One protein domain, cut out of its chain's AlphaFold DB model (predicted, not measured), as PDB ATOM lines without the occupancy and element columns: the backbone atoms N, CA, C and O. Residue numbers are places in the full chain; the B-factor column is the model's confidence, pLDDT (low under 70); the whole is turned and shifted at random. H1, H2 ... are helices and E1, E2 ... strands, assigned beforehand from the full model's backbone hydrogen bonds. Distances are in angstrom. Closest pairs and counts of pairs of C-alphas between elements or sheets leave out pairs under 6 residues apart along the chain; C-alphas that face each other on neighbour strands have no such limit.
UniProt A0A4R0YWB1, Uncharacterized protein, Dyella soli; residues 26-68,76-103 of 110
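AT A GLANCE: This is residues 26 to 68 and 76 to 103 of the 110 residues of an uncharacterized protein of Dyella soli (UniProt A0A4R0YWB1). A five-stranded sheet, E3 E2 E1 E5 E4, is curled like part of a barrel, and the long helix H1 grazes it at one end. The printed part has 71 residues, with E1 to E5 then H1; the sheet and the class, helices and strands, are mixed. It is compact, radius of gyration of the C-alphas 12.0 A, spanning 38 by 24 by 16 A.

IN THESE COORDINATES: E1 is residues 26 to 29, from C-alpha 26 at (90.643, 121.239, 101.434); E2 34 to 37; E3 41 to 44; E4 51 to 54; E5 57 to 63, 19.5 A. H1, residues 80 to 96, 24.1 A, ends at (79.968, 127.238, 117.237).

HOW THE PARTS SIT: E1 and E5 are parallel (N 27 to O 62, 3.0 A). E1, E2 and E3 form a meander, successive antiparallel neighbours (N 36 to O 28, 2.8 A; N 37 to O 41, 2.8 A). E4 and E5 form a hairpin (N 52 to O 59, 2.8 A). H1 only grazes the sheet; the closest C-alphas of E1 and H1, Leu 26 and Ala 83, are 5.4 A apart. In H1 every O i to N i+4 pair is within hydrogen-bond range.

THE WHOLE: Residues 69 to 75 are cut out, C-alphas 68 and 76 being 13.0 A apart. Residues 66 to 68 have pLDDT under 70.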
ATOM      1  N   LEU A  26      89.667 122.056 102.135       93.88
ATOM      2  CA  LEU A  26      90.643 121.239 101.434       93.88
ATOM      3  C   LEU A  26      89.938 120.104 100.693       93.88
ATOM      4  O   LEU A  26      89.064 119.425 101.238       93.88
ATOM      5  N   SER A  27      90.308 119.905  99.431       93.06
ATOM      6  CA  SER A  27      89.664 118.918  98.560       93.06
ATOM      7  C   SER A  27      90.652 118.159  97.690       93.06
ATOM      8  O   SER A  27      91.712 118.677  97.366       93.06
ATOM      9  N   TRP A  28      90.275 116.970  97.233       90.50
ATOM     10  CA  TRP A  28      90.882 116.363  96.051       90.50
ATOM     11  C   TRP A  28      90.104 116.779  94.807       90.50
ATOM     12  O   TRP A  28      88.875 116.683  94.795       90.50
ATOM     13  N   TYR A  29      90.800 117.214  93.761       85.38
ATOM     14  CA  TYR A  29      90.179 117.558  92.485       85.38
ATOM     15  C   TYR A  29      90.468 116.490  91.435       85.38
ATOM     16  O   TYR A  29      91.625 116.162  91.186       85.38
ATOM     17  N   ASN A  30      89.424 115.985  90.778       83.31
ATOM     18  CA  ASN A  30      89.550 114.866  89.838       83.31
ATOM     19  C   ASN A  30      89.959 115.262  88.403       83.31
ATOM     20  O   ASN A  30      90.052 114.393  87.543       83.31
ATOM     21  N   GLY A  31      90.138 116.555  88.111       81.06
ATOM     22  CA  GLY A  31      90.446 117.051  86.761       81.06
ATOM     23  C   GLY A  31      89.222 117.360  85.887       81.06
ATOM     24  O   GLY A  31      89.363 118.024  84.864       81.06
ATOM     25  N   TRP A  32      88.021 116.943  86.300       81.50
ATOM     26  CA  TRP A  32      86.765 117.076  85.553       81.50
ATOM     27  C   TRP A  32      85.646 117.608  86.451       81.50
ATOM     28  O   TRP A  32      84.614 116.971  86.645       81.50
ATOM     29  N   THR A  33      85.887 118.784  87.027       86.50
ATOM     30  CA  THR A  33      84.913 119.590  87.782       86.50
ATOM     31  C   THR A  33      84.369 119.005  89.088       86.50
ATOM     32  O   THR A  33      83.365 119.505  89.581       86.50
ATOM     33  N   VAL A  34      84.997 117.987  89.685       91.12
ATOM     34  CA  VAL A  34      84.557 117.455  90.988       91.12
ATOM     35  C   VAL A  34      85.618 117.682  92.052       91.12
ATOM     36  O   VAL A  34      86.775 117.292  91.884       91.12
ATOM     37  N   HIS A  35      85.190 118.267  93.169       93.25
ATOM     38  CA  HIS A  35      85.962 118.370  94.400       93.25
ATOM     39  C   HIS A  35      85.438 117.354  95.417       93.25
ATOM     40  O   HIS A  35      84.282 117.425  95.831       93.25
ATOM     41  N   THR A  36      86.292 116.440  95.867       93.50
ATOM     42  CA  THR A  36      86.034 115.614  97.050       93.50
ATOM     43  C   THR A  36      86.546 116.362  98.270       93.50
ATOM     44  O   THR A  36      87.751 116.411  98.502       93.50
ATOM     45  N   ILE A  37      85.646 116.953  99.048       93.38
ATOM     46  CA  ILE A  37      85.975 117.596 100.320       93.38
ATOM     47  C   ILE A  37      85.983 116.509 101.388       93.38
ATOM     48  O   ILE A  37      84.931 115.984 101.767       93.38
ATOM     49  N   TRP A  38      87.174 116.136 101.854       89.50
ATOM     50  CA  TRP A  38      87.316 115.093 102.867       89.50
ATOM     51  C   TRP A  38      86.568 115.460 104.149       89.50
ATOM     52  O   TRP A  38      86.628 116.601 104.605       89.50
ATOM     53  N   GLY A  39      85.846 114.486 104.703       84.62
ATOM     54  CA  GLY A  39      84.974 114.680 105.863       84.62
ATOM     55  C   GLY A  39      83.597 115.275 105.547       84.62
ATOM     56  O   GLY A  39      82.758 115.334 106.438       84.62
ATOM     57  N   VAL A  40      83.330 115.676 104.297       91.19
ATOM     58  CA  VAL A  40      82.054 116.302 103.914       91.19
ATOM     59  C   VAL A  40      81.366 115.575 102.763       91.19
ATOM     60  O   VAL A  40      80.229 115.141 102.907       91.19
ATOM     61  N   GLY A  41      82.029 115.449 101.612       91.38
ATOM     62  CA  GLY A  41      81.429 114.859 100.417       91.38
ATOM     63  C   GLY A  41      81.935 115.465  99.111       91.38
ATOM     64  O   GLY A  41      82.899 116.230  99.086       91.38
ATOM     65  N   LYS A  42      81.290 115.093  98.001       94.06
ATOM     66  CA  LYS A  42      81.669 115.523  96.649       94.06
ATOM     67  C   LYS A  42      80.801 116.683  96.179       94.06
ATOM     68  O   LYS A  42      79.581 116.550  96.159       94.06
ATOM     69  N   ILE A  43      81.422 117.766  95.733       94.31
ATOM     70  CA  ILE A  43      80.736 118.915  95.128       94.31
ATOM     71  C   ILE A  43      81.211 119.140  93.693       94.31
ATOM     72  O   ILE A  43      82.325 118.751  93.327       94.31
ATOM     73  N   SER A  44      80.368 119.782  92.888       93.12
ATOM     74  CA  SER A  44      80.751 120.239  91.551       93.12
ATOM     75  C   SER A  44      81.391 121.625  91.624       93.12
ATOM     76  O   SER A  44      80.961 122.471  92.407       93.12
ATOM     77  N   GLY A  45      82.415 121.876  90.813       91.00
ATOM     78  CA  GLY A  45      83.053 123.183  90.753       91.00
ATOM     79  C   GLY A  45      84.327 123.237  89.912       91.00
ATOM     80  O   GLY A  45      84.914 122.225  89.533       91.00
ATOM     81  N   SER A  46      84.751 124.452  89.582       89.69
ATOM     82  CA  SER A  46      85.981 124.713  88.832       89.69
ATOM     83  C   SER A  46      87.229 124.577  89.707       89.69
ATOM     84  O   SER A  46      87.220 125.002  90.859       89.69
ATOM     85  N   TYR A  47      88.343 124.140  89.120       85.25
ATOM     86  CA  TYR A  47      89.613 123.968  89.830       85.25
ATOM     87  C   TYR A  47      90.064 125.193  90.654       85.25
ATOM     88  O   TYR A  47      90.417 125.060  91.823       85.25
ATOM     89  N   VAL A  48      90.009 126.390  90.054       83.00
ATOM     90  CA  VAL A  48      90.350 127.682  90.674       83.00
ATOM     91  C   VAL A  48      89.119 128.586  90.689       83.00
ATOM     92  O   VAL A  48      88.952 129.452  89.838       83.00
ATOM     93  N   GLY A  49      88.203 128.372  91.629       85.94
ATOM     94  CA  GLY A  49      87.030 129.250  91.732       85.94
ATOM     95  C   GLY A  49      85.875 128.721  92.563       85.94
ATOM     96  O   GLY A  49      84.971 129.487  92.894       85.94
ATOM     97  N   THR A  50      85.910 127.447  92.940       94.19
ATOM     98  CA  THR A  50      84.883 126.860  93.797       94.19
ATOM     99  C   THR A  50      84.891 127.526  95.171       94.19
ATOM    100  O   THR A  50      85.928 127.632  95.828       94.19
ATOM    101  N   LYS A  51      83.719 127.990  95.607       95.38
ATOM    102  CA  LYS A  51      83.490 128.575  96.930       95.38
ATOM    103  C   LYS A  51      82.219 127.986  97.521       95.38
ATOM    104  O   LYS A  51      81.245 127.781  96.808       95.38
ATOM    105  N   ILE A  52      82.219 127.779  98.829       95.25
ATOM    106  CA  ILE A  52      81.066 127.314  99.596       95.25
ATOM    107  C   ILE A  52      80.475 128.499 100.344       95.25
ATOM    108  O   ILE A  52      81.184 129.241 101.027       95.25
ATOM    109  N   LYS A  53      79.162 128.691 100.220       94.88
ATOM    110  CA  LYS A  53      78.449 129.731 100.961       94.88
ATOM    111  C   LYS A  53      78.248 129.279 102.404       94.88
ATOM    112  O   LYS A  53      77.580 128.279 102.641       94.88
ATOM    113  N   CYS A  54      78.782 130.035 103.357       94.19
ATOM    114  CA  CYS A  54      78.634 129.807 104.789       94.19
ATOM    115  C   CYS A  54      78.078 131.076 105.449       94.19
ATOM    116  O   CYS A  54      78.801 132.046 105.665       94.19
ATOM    117  N   GLY A  55      76.774 131.106 105.733       92.19
ATOM    118  CA  GLY A  55      76.095 132.323 106.192       92.19
ATOM    119  C   GLY A  55      76.246 133.488 105.201       92.19
ATOM    120  O   GLY A  55      75.806 133.393 104.053       92.19
ATOM    121  N   SER A  56      76.861 134.588 105.650       89.75
ATOM    122  CA  SER A  56      77.154 135.779 104.837       89.75
ATOM    123  C   SER A  56      78.520 135.747 104.141       89.75
ATOM    124  O   SER A  56      78.811 136.645 103.352       89.75
ATOM    125  N   VAL A  57      79.355 134.737 104.406       91.06
ATOM    126  CA  VAL A  57      80.696 134.613 103.817       91.06
ATOM    127  C   VAL A  57      80.751 133.491 102.782       91.06
ATOM    128  O   VAL A  57      79.992 132.524 102.833       91.06
ATOM    129  N   SER A  58      81.674 133.608 101.830       93.19
ATOM    130  CA  SER A  58      81.997 132.539 100.884       93.19
ATOM    131  C   SER A  58      83.411 132.047 101.149       93.19
ATOM    132  O   SER A  58      84.364 132.816 101.044       93.19
ATOM    133  N   ILE A  59      83.534 130.768 101.485       95.19
ATOM    134  CA  ILE A  59      84.789 130.115 101.847       95.19
ATOM    135  C   ILE A  59      85.336 129.391 100.610       95.19
ATOM    136  O   ILE A  59      84.613 128.575 100.034       95.19
ATOM    137  N   PRO A  60      86.564 129.683 100.147       95.62
ATOM    138  CA  PRO A  60      87.158 129.006  98.999       95.62
ATOM    139  C   PRO A  60      87.384 127.515  99.247       95.62
ATOM    140  O   PRO A  60      87.625 127.080 100.371       95.62
ATOM    141  N   VAL A  61      87.336 126.740  98.167       94.38
ATOM    142  CA  VAL A  61      87.745 125.337  98.145       94.38
ATOM    143  C   VAL A  61      89.087 125.250  97.438       94.38
ATOM    144  O   VAL A  61      89.187 125.576  96.254       94.38
ATOM    145  N   ARG A  62      90.119 124.811  98.155       92.50
ATOM    146  CA  ARG A  62      91.461 124.621  97.617       92.50
ATOM    147  C   ARG A  62      91.701 123.139  97.323       92.50
ATOM    148  O   ARG A  62      91.576 122.295  98.215       92.50
ATOM    149  N   PRO A  63      92.054 122.788  96.079       90.00
ATOM    150  CA  PRO A  63      92.587 121.473  95.771       90.00
ATOM    151  C   PRO A  63      93.916 121.257  96.497       90.00
ATOM    152  O   PRO A  63      94.856 122.039  96.352       90.00
ATOM    153  N   VAL A  64      94.001 120.184  97.269       87.50
ATOM    154  CA  VAL A  64      95.261 119.641  97.752       87.50
ATOM    155  C   VAL A  64      95.935 118.992  96.554       87.50
ATOM    156  O   VAL A  64      95.379 118.090  95.922       87.50
ATOM    157  N   TYR A  65      97.117 119.492  96.206       76.94
ATOM    158  CA  TYR A  65      97.929 118.855  95.184       76.94
ATOM    159  C   TYR A  65      98.402 117.525  95.729       76.94
ATOM    160  O   TYR A  65      99.260 117.476  96.610       76.94
ATOM    161  N   ASP A  66      97.862 116.458  95.168       61.75
ATOM    162  CA  ASP A  66      98.414 115.137  95.349       61.75
ATOM    163  C   ASP A  66      99.682 115.029  94.495       61.75
ATOM    164  O   ASP A  66      99.687 114.532  93.364       61.75
ATOM    165  N   THR A  67     100.767 115.619  94.994       53.56
ATOM    166  CA  THR A  67     102.072 115.431  94.389       53.56
ATOM    167  C   THR A  67     102.545 114.037  94.771       53.56
ATOM    168  O   THR A  67     103.367 113.874  95.668       53.56
ATOM    169  N   HIS A  68     102.097 113.034  94.021       51.66
ATOM    170  CA  HIS A  68     102.849 111.798  93.829       51.66
ATOM    171  C   HIS A  68     104.144 112.121  93.058       51.66
ATOM    172  O   HIS A  68     104.404 111.611  91.967       51.66
ATOM    173  N   GLU A  76     102.586 116.280 105.205       76.62
ATOM    174  CA  GLU A  76     101.421 115.998 106.062       76.62
ATOM    175  C   GLU A  76     100.168 116.749 105.585       76.62
ATOM    176  O   GLU A  76      99.086 116.164 105.505       76.62
ATOM    177  N   GLU A  77     100.338 118.003 105.161       76.44
ATOM    178  CA  GLU A  77      99.281 118.870 104.625       76.44
ATOM    179  C   GLU A  77      98.656 118.346 103.324       76.44
ATOM    180  O   GLU A  77      97.571 118.778 102.928       76.44
ATOM    181  N   GLN A  78      99.333 117.408 102.657       77.19
ATOM    182  CA  GLN A  78      98.866 116.762 101.435       77.19
ATOM    183  C   GLN A  78      98.105 115.457 101.688       77.19
ATOM    184  O   GLN A  78      97.596 114.849 100.746       77.19
ATOM    185  N   SER A  79      98.000 115.023 102.945       82.31
ATOM    186  CA  SER A  79      97.252 113.823 103.310       82.31
ATOM    187  C   SER A  79      95.743 114.080 103.392       82.31
ATOM    188  O   SER A  79      95.281 115.153 103.793       82.31
ATOM    189  N   SER A  80      94.955 113.047 103.081       85.12
ATOM    190  CA  SER A  80      93.503 113.059 103.297       85.12
ATOM    191  C   SER A  80      93.134 113.282 104.763       85.12
ATOM    192  O   SER A  80      92.119 113.912 105.054       85.12
ATOM    193  N   ASP A  81      93.961 112.784 105.683       86.62
ATOM    194  CA  ASP A  81      93.715 112.851 107.123       86.62
ATOM    195  C   ASP A  81      93.882 114.271 107.654       86.62
ATOM    196  O   ASP A  81      93.033 114.753 108.408       86.62
ATOM    197  N   PHE A  82      94.942 114.968 107.235       88.94
ATOM    198  CA  PHE A  82      95.115 116.383 107.547       88.94
ATOM    199  C   PHE A  82      93.958 117.204 106.977       88.94
ATOM    200  O   PHE A  82      93.337 117.983 107.702       88.94
ATOM    201  N   ALA A  83      93.611 116.978 105.705       90.31
ATOM    202  CA  ALA A  83      92.518 117.687 105.056       90.31
ATOM    203  C   ALA A  83      91.174 117.470 105.769       90.31
ATOM    204  O   ALA A  83      90.449 118.433 106.015       90.31
ATOM    205  N   ALA A  84      90.861 116.232 106.168       91.00
ATOM    206  CA  ALA A  84      89.660 115.920 106.937       91.00
ATOM    207  C   ALA A  84      89.647 116.643 108.292       91.00
ATOM    208  O   ALA A  84      88.652 117.281 108.632       91.00
ATOM    209  N   LYS A  85      90.754 116.595 109.050       91.88
ATOM    210  CA  LYS A  85      90.874 117.286 110.346       91.88
ATOM    211  C   LYS A  85      90.686 118.797 110.204       91.88
ATOM    212  O   LYS A  85      89.923 119.380 110.971       91.88
ATOM    213  N   ALA A  86      91.330 119.417 109.216       92.75
ATOM    214  CA  ALA A  86      91.208 120.847 108.947       92.75
ATOM    215  C   ALA A  86      89.770 121.235 108.559       92.75
ATOM    216  O   ALA A  86      89.205 122.171 109.125       92.75
ATOM    217  N   ASN A  87      89.144 120.471 107.655       95.06
ATOM    218  CA  ASN A  87      87.761 120.698 107.235       95.06
ATOM    219  C   ASN A  87      86.778 120.581 108.408       95.06
ATOM    220  O   ASN A  87      85.902 121.433 108.561       95.06
ATOM    221  N   PHE A  88      86.929 119.564 109.263       94.12
ATOM    222  CA  PHE A  88      86.081 119.404 110.444       94.12
ATOM    223  C   PHE A  88      86.299 120.509 111.475       94.12
ATOM    224  O   PHE A  88      85.322 121.030 112.008       94.12
ATOM    225  N   ALA A  89      87.546 120.912 111.734       94.00
ATOM    226  CA  ALA A  89      87.837 122.019 112.644       94.00
ATOM    227  C   ALA A  89      87.189 123.328 112.164       94.00
ATOM    228  O   ALA A  89      86.583 124.052 112.958       94.00
ATOM    229  N   LEU A  90      87.242 123.599 110.855       94.38
ATOM    230  CA  LEU A  90      86.568 124.744 110.249       94.38
ATOM    231  C   LEU A  90      85.046 124.656 110.416       94.38
ATOM    232  O   LEU A  90      84.426 125.629 110.842       94.38
ATOM    233  N   LEU A  91      84.440 123.503 110.124       93.56
ATOM    234  CA  LEU A  91      82.997 123.303 110.284       93.56
ATOM    235  C   LEU A  91      82.543 123.480 111.732       93.56
ATOM    236  O   LEU A  91      81.586 124.212 111.970       93.56
ATOM    237  N   HIS A  92      83.258 122.891 112.693       93.81
ATOM    238  CA  HIS A  92      82.962 123.053 114.115       93.81
ATOM    239  C   HIS A  92      83.079 124.511 114.566       93.81
ATOM    240  O   HIS A  92      82.223 124.996 115.301       93.81
ATOM    241  N   SER A  93      84.102 125.235 114.102       92.94
ATOM    242  CA  SER A  93      84.257 126.663 114.400       92.94
ATOM    243  C   SER A  93      83.107 127.498 113.821       92.94
ATOM    244  O   SER A  93      82.572 128.382 114.492       92.94
ATOM    245  N   LEU A  94      82.665 127.206 112.594       91.94
ATOM    246  CA  LEU A  94      81.524 127.887 111.976       91.94
ATOM    247  C   LEU A  94      80.216 127.577 112.712       91.94
ATOM    248  O   LEU A  94      79.452 128.500 113.000       91.94
ATOM    249  N   GLU A  95      79.989 126.316 113.075       92.19
ATOM    250  CA  GLU A  95      78.809 125.879 113.822       92.19
ATOM    251  C   GLU A  95      78.746 126.508 115.218       92.19
ATOM    252  O   GLU A  95      77.694 127.017 115.604       92.19
ATOM    253  N   ALA A  96      79.873 126.569 115.938       91.75
ATOM    254  CA  ALA A  96      79.968 127.238 117.237       91.75
ATOM    255  C   ALA A  96      79.597 128.733 117.165       91.75
ATOM    256  O   ALA A  96      79.110 129.299 118.140       91.75
ATOM    257  N   ASN A  97      79.771 129.358 115.995       90.12
ATOM    258  CA  ASN A  97      79.362 130.734 115.708       90.12
ATOM    259  C   ASN A  97      77.975 130.837 115.037       90.12
ATOM    260  O   ASN A  97      77.628 131.881 114.482       90.12
ATOM    261  N   GLY A  98      77.184 129.759 115.017       92.19
ATOM    262  CA  GLY A  98      75.850 129.726 114.407       92.19
ATOM    263  C   GLY A  98      75.845 129.837 112.876       92.19
ATOM    264  O   GLY A  98      74.799 130.093 112.277       92.19
ATOM    265  N   THR A  99      76.992 129.658 112.219       93.50
ATOM    266  CA  THR A  99      77.146 129.776 110.766       93.50
ATOM    267  C   THR A  99      77.022 128.410 110.097       93.50
ATOM    268  O   THR A  99      77.798 127.500 110.369       93.50
ATOM    269  N   LYS A 100      76.069 128.274 109.169       92.25
ATOM    270  CA  LYS A 100      75.858 127.045 108.383       92.25
ATOM    271  C   LYS A 100      76.399 127.189 106.966       92.25
ATOM    272  O   LYS A 100      76.219 128.241 106.350       92.25
ATOM    273  N   CYS A 101      76.993 126.118 106.445       93.25
ATOM    274  CA  CYS A 101      77.480 126.027 105.070       93.25
ATOM    275  C   CYS A 101      76.492 125.293 104.153       93.25
ATOM    276  O   CYS A 101      75.837 124.339 104.569       93.25
ATOM    277  N   GLN A 102      76.392 125.743 102.903       94.19
ATOM    278  CA  GLN A 102      75.549 125.169 101.857       94.19
ATOM    279  C   GLN A 102      76.435 124.496 100.809       94.19
ATOM    280  O   GLN A 102      77.173 125.173 100.094       94.19
ATOM    281  N   PHE A 103      76.364 123.168 100.735       92.31
ATOM    282  CA  PHE A 103      77.130 122.360  99.789       92.31
ATOM    283  C   PHE A 103      76.232 121.909  98.636       92.31
ATOM    284  O   PHE A 103      75.170 121.330  98.859       92.31
TER     285      PHE A 103